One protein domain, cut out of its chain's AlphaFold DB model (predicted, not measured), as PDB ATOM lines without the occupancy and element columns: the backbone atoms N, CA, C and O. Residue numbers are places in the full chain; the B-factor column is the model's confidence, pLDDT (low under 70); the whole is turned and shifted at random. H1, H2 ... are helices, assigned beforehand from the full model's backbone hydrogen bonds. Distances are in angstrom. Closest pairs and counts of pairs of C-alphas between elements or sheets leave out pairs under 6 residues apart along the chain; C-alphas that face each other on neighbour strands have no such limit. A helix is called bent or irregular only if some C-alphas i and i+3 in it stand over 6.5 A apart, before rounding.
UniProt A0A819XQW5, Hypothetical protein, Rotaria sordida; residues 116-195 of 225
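Overview. This is residues 116 to 195 of the 225 residues of the protein "Hypothetical protein" of Rotaria sordida (UniProt A0A819XQW5). A long helix, H3, sticks out as an arm from a small head, which is made of two shorter helices, H1 and H2, and the first part of H3. In the head, the later half of H1 packs on H2 and the first residues of H1 pack on H3 near its beginning, while H2 leads by a tight link into the start of H3; the three helices thus make a loose triangle, with residues 175 to 193 of H3 running far beyond it. The printed part has 80 residues with three named helices, H1, H2 and H3 in that order, and no named strand; the class is all helix. The whole is extended, with a radius of gyration of the C-alphas of 19.7 A, and spans 66 by 26 by 19 A, the arm of H3 making much of the length.

Arrangement. Residues 116 to 122 come before H1, which is residues 123 to 138. A tight link of 5 residues joins H1 to H2, residues 144 to 157. H1 and H2 touch, H1 with residues 131 to 138 alone; their closest C-alphas, those of Ile 135 and Leu 150, are 5.8 A apart. They run opposite ways at a steep tilt of 56 degrees. A tight link of 2 residues joins H2 to H3, residues 160 to 193, yet H2 and H3 are apart. H3 touches H1 with residues 163 to 170 alone, and H1 touches H3 with residues 123 to 127 alone. The closest C-alphas of H1 and H3 are those of Pro 123 and Tyr 166, 5.9 A apart. These two helices run opposite ways at a steep tilt of 54 degrees, and their centres are 24.4 A apart. In H1, H2 and H3, every O i to N i+4 pair is within hydrogen-bond range.

Along the chain. H1 begins with C-alpha 123 at (-48.257, -40.931, -26.434) and measures 22.9 A from first to last C-alpha. H2, from Leu 144 to Ala 157, measures 20.2 A. H3 is the longest helix, with 34 residues; it goes from C-alpha 160 at (-40.536, -31.437, -21.241) to C-alpha 193 at (-75.618, -36.158, -55.708), 49.4 A, and is not bent.

Size, cuts and confidence. The two C-alphas farthest apart are those of Val 145 and Ser 195, 65.9 A. Residues 140 to 145 stand free, and so do residues 175 to 195, of which 175 to 193 belong to H3. Without these stretches the body has 53 residues and spans 35 by 25 by 15 A. The printed part has no cut, and both links between helices are tight. The mean pLDDT of the printed part is 89.4; residues 190 to 195 are under 70.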
ATOM      1  N   VAL A 116     -59.819 -48.174 -31.597       84.94
ATOM      2  CA  VAL A 116     -59.319 -49.549 -31.706       84.94
ATOM      3  C   VAL A 116     -58.271 -49.632 -32.821       84.94
ATOM      4  O   VAL A 116     -58.496 -49.123 -33.916       84.94
ATOM      5  N   ARG A 117     -57.134 -50.294 -32.556       83.25
ATOM      6  CA  ARG A 117     -55.989 -50.464 -33.483       83.25
ATOM      7  C   ARG A 117     -55.244 -49.179 -33.882       83.25
ATOM      8  O   ARG A 117     -54.438 -49.226 -34.802       83.25
ATOM      9  N   HIS A 118     -55.422 -48.072 -33.165       87.31
ATOM     10  CA  HIS A 118     -54.712 -46.817 -33.447       87.31
ATOM     11  C   HIS A 118     -53.673 -46.490 -32.367       87.31
ATOM     12  O   HIS A 118     -53.690 -45.420 -31.767       87.31
ATOM     13  N   ALA A 119     -52.734 -47.412 -32.127       88.81
ATOM     14  CA  ALA A 119     -51.660 -47.225 -31.140       88.81
ATOM     15  C   ALA A 119     -50.777 -45.994 -31.433       88.81
ATOM     16  O   ALA A 119     -50.192 -45.420 -30.524       88.81
ATOM     17  N   VAL A 120     -50.736 -45.548 -32.693       90.69
ATOM     18  CA  VAL A 120     -50.032 -44.335 -33.128       90.69
ATOM     19  C   VAL A 120     -50.577 -43.046 -32.491       90.69
ATOM     20  O   VAL A 120     -49.856 -42.059 -32.390       90.69
ATOM     21  N   LEU A 121     -51.830 -43.063 -32.022       92.94
ATOM     22  CA  LEU A 121     -52.454 -41.952 -31.302       92.94
ATOM     23  C   LEU A 121     -52.194 -42.009 -29.786       92.94
ATOM     24  O   LEU A 121     -52.688 -41.159 -29.051       92.94
ATOM     25  N   ASN A 122     -51.426 -42.994 -29.302       93.12
ATOM     26  CA  ASN A 122     -51.088 -43.144 -27.890       93.12
ATOM     27  C   ASN A 122     -49.686 -42.577 -27.585       93.12
ATOM     28  O   ASN A 122     -48.687 -43.148 -28.035       93.12
ATOM     29  N   PRO A 123     -49.561 -41.516 -26.765       91.62
ATOM     30  CA  PRO A 123     -48.257 -40.931 -26.434       91.62
ATOM     31  C   PRO A 123     -47.346 -41.892 -25.671       91.62
ATOM     32  O   PRO A 123     -46.131 -41.863 -25.854       91.62
ATOM     33  N   ILE A 124     -47.916 -42.804 -24.883       92.50
ATOM     34  CA  ILE A 124     -47.144 -43.788 -24.115       92.50
ATOM     35  C   ILE A 124     -46.483 -44.815 -25.044       92.50
ATOM     36  O   ILE A 124     -45.363 -45.257 -24.782       92.50
ATOM     37  N   GLU A 125     -47.129 -45.166 -26.159       93.81
ATOM     38  CA  GLU A 125     -46.545 -46.073 -27.155       93.81
ATOM     39  C   GLU A 125     -45.371 -45.409 -27.882       93.81
ATOM     40  O   GLU A 125     -44.347 -46.053 -28.120       93.81
ATOM     41  N   LEU A 126     -45.466 -44.104 -28.164       91.88
ATOM     42  CA  LEU A 126     -44.354 -43.333 -28.729       91.88
ATOM     43  C   LEU A 126     -43.173 -43.232 -27.757       91.88
ATOM     44  O   LEU A 126     -42.032 -43.459 -28.167       91.88
ATOM     45  N   ALA A 127     -43.434 -42.962 -26.477       93.06
ATOM     46  CA  ALA A 127     -42.400 -42.962 -25.443       93.06
ATOM     47  C   ALA A 127     -41.748 -44.348 -25.304       93.06
ATOM     48  O   ALA A 127     -40.522 -44.476 -25.278       93.06
ATOM     49  N   SER A 128     -42.557 -45.410 -25.323       94.56
ATOM     50  CA  SER A 128     -42.080 -46.795 -25.278       94.56
ATOM     51  C   SER A 128     -41.217 -47.150 -26.489       94.56
ATOM     52  O   SER A 128     -40.212 -47.849 -26.350       94.56
ATOM     53  N   ALA A 129     -41.573 -46.672 -27.684       93.94
ATOM     54  CA  ALA A 129     -40.735 -46.813 -28.871       93.94
ATOM     55  C   ALA A 129     -39.396 -46.073 -28.710       93.94
ATOM     56  O   ALA A 129     -38.360 -46.607 -29.105       93.94
ATOM     57  N   GLY A 130     -39.405 -44.892 -28.086       94.12
ATOM     58  CA  GLY A 130     -38.202 -44.139 -27.719       94.12
ATOM     59  C   GLY A 130     -37.248 -44.946 -26.837       94.12
ATOM     60  O   GLY A 130     -36.101 -45.170 -27.226       94.12
ATOM     61  N   VAL A 131     -37.756 -45.479 -25.721       96.12
ATOM     62  CA  VAL A 131     -36.998 -46.354 -24.806       96.12
ATOM     63  C   VAL A 131     -36.423 -47.560 -25.551       96.12
ATOM     64  O   VAL A 131     -35.237 -47.863 -25.440       96.12
ATOM     65  N   LYS A 132     -37.246 -48.249 -26.355       94.75
ATOM     66  CA  LYS A 132     -36.818 -49.434 -27.117       94.75
ATOM     67  C   LYS A 132     -35.696 -49.113 -28.102       94.75
ATOM     68  O   LYS A 132     -34.742 -49.882 -28.190       94.75
ATOM     69  N   ASN A 133     -35.804 -48.001 -28.829       95.56
ATOM     70  CA  ASN A 133     -34.768 -47.568 -29.767       95.56
ATOM     71  C   ASN A 133     -33.472 -47.229 -29.026       95.56
ATOM     72  O   ASN A 133     -32.419 -47.722 -29.406       95.56
ATOM     73  N   TYR A 134     -33.559 -46.489 -27.919       96.38
ATOM     74  CA  TYR A 134     -32.389 -46.155 -27.113       96.38
ATOM     75  C   TYR A 134     -31.673 -47.403 -26.582       96.38
ATOM     76  O   TYR A 134     -30.457 -47.532 -26.719       96.38
ATOM     77  N   ILE A 135     -32.422 -48.368 -26.040       96.31
ATOM     78  CA  ILE A 135     -31.856 -49.641 -25.582       96.31
ATOM     79  C   ILE A 135     -31.222 -50.391 -26.751       96.31
ATOM     80  O   ILE A 135     -30.111 -50.887 -26.611       96.31
ATOM     81  N   ARG A 136     -31.898 -50.484 -27.901       95.06
ATOM     82  CA  ARG A 136     -31.365 -51.169 -29.086       95.06
ATOM     83  C   ARG A 136     -30.028 -50.575 -29.526       95.06
ATOM     84  O   ARG A 136     -29.119 -51.332 -29.847       95.06
ATOM     85  N   ASP A 137     -29.923 -49.253 -29.529       95.44
ATOM     86  CA  ASP A 137     -28.762 -48.556 -30.076       95.44
ATOM     87  C   ASP A 137     -27.561 -48.581 -29.101       95.44
ATOM     88  O   ASP A 137     -26.414 -48.524 -29.537       95.44
ATOM     89  N   ASN A 138     -27.805 -48.748 -27.792       95.38
ATOM     90  CA  ASN A 138     -26.763 -48.710 -26.751       95.38
ATOM     91  C   ASN A 138     -26.455 -50.074 -26.102       95.38
ATOM     92  O   ASN A 138     -25.396 -50.257 -25.492       95.38
ATOM     93  N   ASN A 139     -27.340 -51.063 -26.229       93.31
ATOM     94  CA  ASN A 139     -27.147 -52.387 -25.640       93.31
ATOM     95  C   ASN A 139     -26.212 -53.253 -26.496       93.31
ATOM     96  O   ASN A 139     -26.643 -54.099 -27.276       93.31
ATOM     97  N   THR A 140     -24.908 -53.072 -26.307       91.06
ATOM     98  CA  THR A 140     -23.862 -53.822 -27.026       91.06
ATOM     99  C   THR A 140     -23.593 -55.215 -26.451       91.06
ATOM    100  O   THR A 140     -23.069 -56.083 -27.146       91.06
ATOM    101  N   LYS A 141     -23.932 -55.443 -25.176       90.56
ATOM    102  CA  LYS A 141     -23.601 -56.674 -24.434       90.56
ATOM    103  C   LYS A 141     -24.782 -57.635 -24.281       90.56
ATOM    104  O   LYS A 141     -24.592 -58.738 -23.777       90.56
ATOM    105  N   PHE A 142     -25.983 -57.229 -24.696       88.94
ATOM    106  CA  PHE A 142     -27.221 -58.018 -24.673       88.94
ATOM    107  C   PHE A 142     -27.578 -58.623 -23.301       88.94
ATOM    108  O   PHE A 142     -28.223 -59.669 -23.217       88.94
ATOM    109  N   ARG A 143     -27.186 -57.969 -22.200       92.69
ATOM    110  CA  ARG A 143     -27.497 -58.424 -20.835       92.69
ATOM    111  C   ARG A 143     -28.786 -57.781 -20.335       92.69
ATOM    112  O   ARG A 143     -28.981 -56.583 -20.492       92.69
ATOM    113  N   LEU A 144     -29.619 -58.549 -19.630       92.56
ATOM    114  CA  LEU A 144     -30.872 -58.037 -19.049       92.56
ATOM    115  C   LEU A 144     -30.654 -56.894 -18.045       92.56
ATOM    116  O   LEU A 144     -31.447 -55.963 -17.990       92.56
ATOM    117  N   VAL A 145     -29.565 -56.950 -17.273       94.06
ATOM    118  CA  VAL A 145     -29.205 -55.878 -16.330       94.06
ATOM    119  C   VAL A 145     -28.933 -54.567 -17.072       94.06
ATOM    120  O   VAL A 145     -29.368 -53.509 -16.628       94.06
ATOM    121  N   ASP A 146     -28.279 -54.643 -18.232       93.69
ATOM    122  CA  ASP A 146     -27.959 -53.466 -19.039       93.69
ATOM    123  C   ASP A 146     -29.237 -52.875 -19.660       93.69
ATOM    124  O   ASP A 146     -29.388 -51.659 -19.690       93.69
ATOM    125  N   ILE A 147     -30.210 -53.712 -20.050       94.94
ATOM    126  CA  ILE A 147     -31.537 -53.262 -20.520       94.94
ATOM    127  C   ILE A 147     -32.242 -52.416 -19.456       94.94
ATOM    128  O   ILE A 147     -32.752 -51.344 -19.774       94.94
ATOM    129  N   TYR A 148     -32.272 -52.885 -18.204       95.44
ATOM    130  CA  TYR A 148     -32.906 -52.149 -17.107       95.44
ATOM    131  C   TYR A 148     -32.228 -50.795 -16.869       95.44
ATOM    132  O   TYR A 148     -32.905 -49.772 -16.797       95.44
ATOM    133  N   ASN A 149     -30.893 -50.778 -16.802       96.69
ATOM    134  CA  ASN A 149     -30.140 -49.546 -16.568       96.69
ATOM    135  C   ASN A 149     -30.341 -48.531 -17.702       96.69
ATOM    136  O   ASN A 149     -30.622 -47.371 -17.421       96.69
ATOM    137  N   LEU A 150     -30.289 -48.976 -18.962       97.56
ATOM    138  CA  LEU A 150     -30.523 -48.122 -20.131       97.56
ATOM    139  C   LEU A 150     -31.964 -47.593 -20.188       97.56
ATOM    140  O   LEU A 150     -32.188 -46.457 -20.597       97.56
ATOM    141  N   ALA A 151     -32.952 -48.391 -19.766       96.38
ATOM    142  CA  ALA A 151     -34.335 -47.930 -19.670       96.38
ATOM    143  C   ALA A 151     -34.478 -46.807 -18.632       96.38
ATOM    144  O   ALA A 151     -35.105 -45.787 -18.912       96.38
ATOM    145  N   MET A 152     -33.878 -46.984 -17.451       97.06
ATOM    146  CA  MET A 152     -33.894 -45.976 -16.390       97.06
ATOM    147  C   MET A 152     -33.128 -44.712 -16.785       97.06
ATOM    148  O   MET A 152     -33.594 -43.614 -16.496       97.06
ATOM    149  N   GLU A 153     -31.997 -44.859 -17.474       96.62
ATOM    150  CA  GLU A 153     -31.221 -43.744 -18.020       96.62
ATOM    151  C   GLU A 153     -32.049 -42.926 -19.014       96.62
ATOM    152  O   GLU A 153     -32.153 -41.709 -18.867       96.62
ATOM    153  N   TYR A 154     -32.713 -43.590 -19.966       96.00
ATOM    154  CA  TYR A 154     -33.590 -42.910 -20.914       96.00
ATOM    155  C   TYR A 154     -34.713 -42.159 -20.204       96.00
ATOM    156  O   TYR A 154     -34.919 -40.982 -20.473       96.00
ATOM    157  N   LEU A 155     -35.426 -42.824 -19.286       94.38
ATOM    158  CA  LEU A 155     -36.546 -42.227 -18.554       94.38
ATOM    159  C   LEU A 155     -36.113 -41.032 -17.698       94.38
ATOM    160  O   LEU A 155     -36.857 -40.060 -17.612       94.38
ATOM    161  N   ALA A 156     -34.922 -41.077 -17.098       95.56
ATOM    162  CA  ALA A 156     -34.365 -39.958 -16.342       95.56
ATOM    163  C   ALA A 156     -33.964 -38.773 -17.237       95.56
ATOM    164  O   ALA A 156     -33.965 -37.634 -16.777       95.56
ATOM    165  N   ALA A 157     -33.627 -39.038 -18.501       94.06
ATOM    166  CA  ALA A 157     -33.291 -38.021 -19.492       94.06
ATOM    167  C   ALA A 157     -34.517 -37.451 -20.231       94.06
ATOM    168  O   ALA A 157     -34.358 -36.513 -21.011       94.06
ATOM    169  N   VAL A 158     -35.725 -37.998 -20.022       92.75
ATOM    170  CA  VAL A 158     -36.947 -37.446 -20.621       92.75
ATOM    171  C   VAL A 158     -37.240 -36.086 -19.999       92.75
ATOM    172  O   VAL A 158     -37.558 -35.983 -18.816       92.75
ATOM    173  N   ASP A 159     -37.175 -35.048 -20.825       94.69
ATOM    174  CA  ASP A 159     -37.517 -33.678 -20.468       94.69
ATOM    175  C   ASP A 159     -38.862 -33.245 -21.081       94.69
ATOM    176  O   ASP A 159     -39.513 -33.971 -21.843       94.69
ATOM    177  N   GLU A 160     -39.296 -32.034 -20.731       95.44
ATOM    178  CA  GLU A 160     -40.536 -31.437 -21.241       95.44
ATOM    179  C   GLU A 160     -40.525 -31.307 -22.773       95.44
ATOM    180  O   GLU A 160     -41.545 -31.532 -23.429       95.44
ATOM    181  N   SER A 161     -39.365 -30.996 -23.354       95.38
ATOM    182  CA  SER A 161     -39.186 -30.850 -24.800       95.38
ATOM    183  C   SER A 161     -39.447 -32.168 -25.532       95.38
ATOM    184  O   SER A 161     -40.264 -32.234 -26.461       95.38
ATOM    185  N   LEU A 162     -38.822 -33.254 -25.073       93.38
ATOM    186  CA  LEU A 162     -39.014 -34.583 -25.638       93.38
ATOM    187  C   LEU A 162     -40.459 -35.056 -25.463       93.38
ATOM    188  O   LEU A 162     -41.043 -35.568 -26.422       93.38
ATOM    189  N   ALA A 163     -41.055 -34.838 -24.287       93.19
ATOM    190  CA  ALA A 163     -42.457 -35.167 -24.041       93.19
ATOM    191  C   ALA A 163     -43.389 -34.432 -25.020       93.19
ATOM    192  O   ALA A 163     -44.226 -35.058 -25.677       93.19
ATOM    193  N   THR A 164     -43.183 -33.124 -25.192       95.62
ATOM    194  CA  THR A 164     -43.939 -32.280 -26.131       95.62
ATOM    195  C   THR A 164     -43.833 -32.803 -27.562       95.62
ATOM    196  O   THR A 164     -44.844 -32.908 -28.262       95.62
ATOM    197  N   SER A 165     -42.645 -33.253 -27.975       95.06
ATOM    198  CA  SER A 165     -42.432 -33.817 -29.311       95.06
ATOM    199  C   SER A 165     -43.310 -35.047 -29.609       95.06
ATOM    200  O   SER A 165     -43.700 -35.267 -30.762       95.06
ATOM    201  N   TYR A 166     -43.662 -35.854 -28.598       94.62
ATOM    202  CA  TYR A 166     -44.574 -36.989 -28.782       94.62
ATOM    203  C   TYR A 166     -46.007 -36.524 -29.027       94.62
ATOM    204  O   TYR A 166     -46.666 -37.026 -29.941       94.62
ATOM    205  N   PHE A 167     -46.476 -35.540 -28.262       94.94
ATOM    206  CA  PHE A 167     -47.808 -34.965 -28.448       94.94
ATOM    207  C   PHE A 167     -47.937 -34.266 -29.805       94.94
ATOM    208  O   PHE A 167     -48.947 -34.424 -30.491       94.94
ATOM    209  N   GLU A 168     -46.892 -33.567 -30.253       95.94
ATOM    210  CA  GLU A 168     -46.862 -32.974 -31.591       95.94
ATOM    211  C   GLU A 168     -46.960 -34.023 -32.700       95.94
ATOM    212  O   GLU A 168     -47.708 -33.835 -33.662       95.94
ATOM    213  N   LYS A 169     -46.239 -35.146 -32.574       95.56
ATOM    214  CA  LYS A 169     -46.346 -36.261 -33.529       95.56
ATOM    215  C   LYS A 169     -47.770 -36.804 -33.589       95.56
ATOM    216  O   LYS A 169     -48.284 -37.010 -34.684       95.56
ATOM    217  N   ILE A 170     -48.422 -36.980 -32.443       95.00
ATOM    218  CA  ILE A 170     -49.813 -37.450 -32.387       95.00
ATOM    219  C   ILE A 170     -50.749 -36.470 -33.065       95.00
ATOM    220  O   ILE A 170     -51.542 -36.892 -33.899       95.00
ATOM    221  N   ARG A 171     -50.611 -35.171 -32.788       95.38
ATOM    222  CA  ARG A 171     -51.424 -34.139 -33.441       95.38
ATOM    223  C   ARG A 171     -51.277 -34.186 -34.966       95.38
ATOM    224  O   ARG A 171     -52.253 -33.979 -35.683       95.38
ATOM    225  N   ARG A 172     -50.081 -34.495 -35.484       95.88
ATOM    226  CA  ARG A 172     -49.875 -34.701 -36.930       95.88
ATOM    227  C   ARG A 172     -50.641 -35.921 -37.440       95.88
ATOM    228  O   ARG A 172     -51.370 -35.781 -38.415       95.88
ATOM    229  N   TYR A 173     -50.520 -37.073 -36.778       94.44
ATOM    230  CA  TYR A 173     -51.267 -38.280 -37.154       94.44
ATOM    231  C   TYR A 173     -52.780 -38.066 -37.095       94.44
ATOM    232  O   TYR A 173     -53.494 -38.434 -38.022       94.44
ATOM    233  N   GLU A 174     -53.263 -37.421 -36.037       93.25
ATOM    234  CA  GLU A 174     -54.668 -37.070 -35.865       93.25
ATOM    235  C   GLU A 174     -55.171 -36.192 -37.015       93.25
ATOM    236  O   GLU A 174     -56.218 -36.475 -37.594       93.25
ATOM    237  N   ASN A 175     -54.407 -35.167 -37.400       94.88
ATOM    238  CA  ASN A 175     -54.747 -34.328 -38.547       94.88
ATOM    239  C   ASN A 175     -54.772 -35.129 -39.855       94.88
ATOM    240  O   ASN A 175     -55.661 -34.910 -40.672       94.88
ATOM    241  N   THR A 176     -53.849 -36.073 -40.053       94.12
ATOM    242  CA  THR A 176     -53.875 -36.960 -41.225       94.12
ATOM    243  C   THR A 176     -55.156 -37.791 -41.274       94.12
ATOM    244  O   THR A 176     -55.783 -37.850 -42.329       94.12
ATOM    245  N   PHE A 177     -55.581 -38.378 -40.149       92.00
ATOM    246  CA  PHE A 177     -56.834 -39.138 -40.088       92.00
ATOM    247  C   PHE A 177     -58.053 -38.249 -40.336       92.00
ATOM    248  O   PHE A 177     -58.878 -38.577 -41.180       92.00
ATOM    249  N   LYS A 178     -58.117 -37.073 -39.701       90.00
ATOM    250  CA  LYS A 178     -59.197 -36.097 -39.920       90.00
ATOM    251  C   LYS A 178     -59.307 -35.667 -41.381       90.00
ATOM    252  O   LYS A 178     -60.409 -35.500 -41.890       90.00
ATOM    253  N   THR A 179     -58.180 -35.457 -42.052       91.88
ATOM    254  CA  THR A 179     -58.160 -35.092 -43.471       91.88
ATOM    255  C   THR A 179     -58.616 -36.254 -44.352       91.88
ATOM    256  O   THR A 179     -59.407 -36.039 -45.264       91.88
ATOM    257  N   ALA A 180     -58.176 -37.482 -44.068       88.38
ATOM    258  CA  ALA A 180     -58.639 -38.665 -44.789       88.38
ATOM    259  C   ALA A 180     -60.156 -38.877 -44.631       88.38
ATOM    260  O   ALA A 180     -60.839 -39.113 -45.624       88.38
ATOM    261  N   ASP A 181     -60.682 -38.719 -43.415       87.38
ATOM    262  CA  ASP A 181     -62.117 -38.841 -43.136       87.38
ATOM    263  C   ASP A 181     -62.939 -37.803 -43.917       87.38
ATOM    264  O   ASP A 181     -63.985 -38.141 -44.468       87.38
ATOM    265  N   LYS A 182     -62.440 -36.562 -44.036       87.25
ATOM    266  CA  LYS A 182     -63.081 -35.517 -44.852       87.25
ATOM    267  C   LYS A 182     -63.189 -35.912 -46.323       87.25
ATOM    268  O   LYS A 182     -64.255 -35.750 -46.900       87.25
ATOM    269  N   TYR A 183     -62.124 -36.458 -46.910       85.50
ATOM    270  CA  TYR A 183     -62.154 -36.894 -48.310       85.50
ATOM    271  C   TYR A 183     -63.134 -38.042 -48.542       85.50
ATOM    272  O   TYR A 183     -63.821 -38.066 -49.557       85.50
ATOM    273  N   VAL A 184     -63.221 -38.995 -47.610       82.88
ATOM    274  CA  VAL A 184     -64.207 -40.081 -47.712       82.88
ATOM    275  C   VAL A 184     -65.626 -39.521 -47.664       82.88
ATOM    276  O   VAL A 184     -66.473 -39.965 -48.434       82.88
ATOM    277  N   GLN A 185     -65.882 -38.550 -46.787       79.25
ATOM    278  CA  GLN A 185     -67.192 -37.912 -46.689       79.25
ATOM    279  C   GLN A 185     -67.561 -37.165 -47.977       79.25
ATOM    280  O   GLN A 185     -68.654 -37.378 -48.487       79.25
ATOM    281  N   GLU A 186     -66.634 -36.379 -48.527       79.06
ATOM    282  CA  GLU A 186     -66.822 -35.640 -49.783       79.06
ATOM    283  C   GLU A 186     -67.114 -36.581 -50.958       79.06
ATOM    284  O   GLU A 186     -68.106 -36.402 -51.653       79.06
ATOM    285  N   VAL A 187     -66.322 -37.647 -51.134       76.12
ATOM    286  CA  VAL A 187     -66.557 -38.632 -52.205       76.12
ATOM    287  C   VAL A 187     -67.937 -39.272 -52.068       76.12
ATOM    288  O   VAL A 187     -68.648 -39.405 -53.061       76.12
ATOM    289  N   VAL A 188     -68.339 -39.668 -50.857       72.62
ATOM    290  CA  VAL A 188     -69.665 -40.263 -50.625       72.62
ATOM    291  C   VAL A 188     -70.783 -39.273 -50.954       72.62
ATOM    292  O   VAL A 188     -71.778 -39.684 -51.542       72.62
ATOM    293  N   GLU A 189     -70.616 -37.999 -50.608       70.25
ATOM    294  CA  GLU A 189     -71.590 -36.939 -50.881       70.25
ATOM    295  C   GLU A 189     -71.729 -36.686 -52.392       70.25
ATOM    296  O   GLU A 189     -72.834 -36.790 -52.918       70.25
ATOM    297  N   THR A 190     -70.619 -36.540 -53.124       66.06
ATOM    298  CA  THR A 190     -70.642 -36.379 -54.592       66.06
ATOM    299  C   THR A 190     -71.240 -37.594 -55.309       66.06
ATOM    300  O   THR A 190     -71.992 -37.443 -56.266       66.06
ATOM    301  N   THR A 191     -70.967 -38.817 -54.832       59.66
ATOM    302  CA  THR A 191     -71.524 -40.036 -55.454       59.66
ATOM    303  C   THR A 191     -73.042 -40.154 -55.246       59.66
ATOM    304  O   THR A 191     -73.714 -40.830 -56.020       59.66
ATOM    305  N   LEU A 192     -73.582 -39.549 -54.182       59.47
ATOM    306  CA  LEU A 192     -75.023 -39.522 -53.921       59.47
ATOM    307  C   LEU A 192     -75.714 -38.429 -54.744       59.47
ATOM    308  O   LEU A 192     -76.771 -38.695 -55.311       59.47
ATOM    309  N   GLU A 193     -75.094 -37.256 -54.881       56.50
ATOM    310  CA  GLU A 193     -75.618 -36.158 -55.708       56.50
ATOM    311  C   GLU A 193     -75.672 -36.529 -57.203       56.50
ATOM    312  O   GLU A 193     -76.676 -36.273 -57.858       56.50
ATOM    313  N   GLU A 194     -74.668 -37.236 -57.735       55.75
ATOM    314  CA  GLU A 194     -74.673 -37.706 -59.134       55.75
ATOM    315  C   GLU A 194     -75.732 -38.793 -59.426       55.75
ATOM    316  O   GLU A 194     -75.999 -39.103 -60.589       55.75
ATOM    317  N   SER A 195     -76.338 -39.393 -58.393       52.97
ATOM    318  CA  SER A 195     -77.367 -40.429 -58.553       52.97
ATOM    319  C   SER A 195     -78.808 -39.906 -58.585       52.97
ATOM    320  O   SER A 195     -79.687 -40.646 -59.027       52.97
TER     321      SER A 195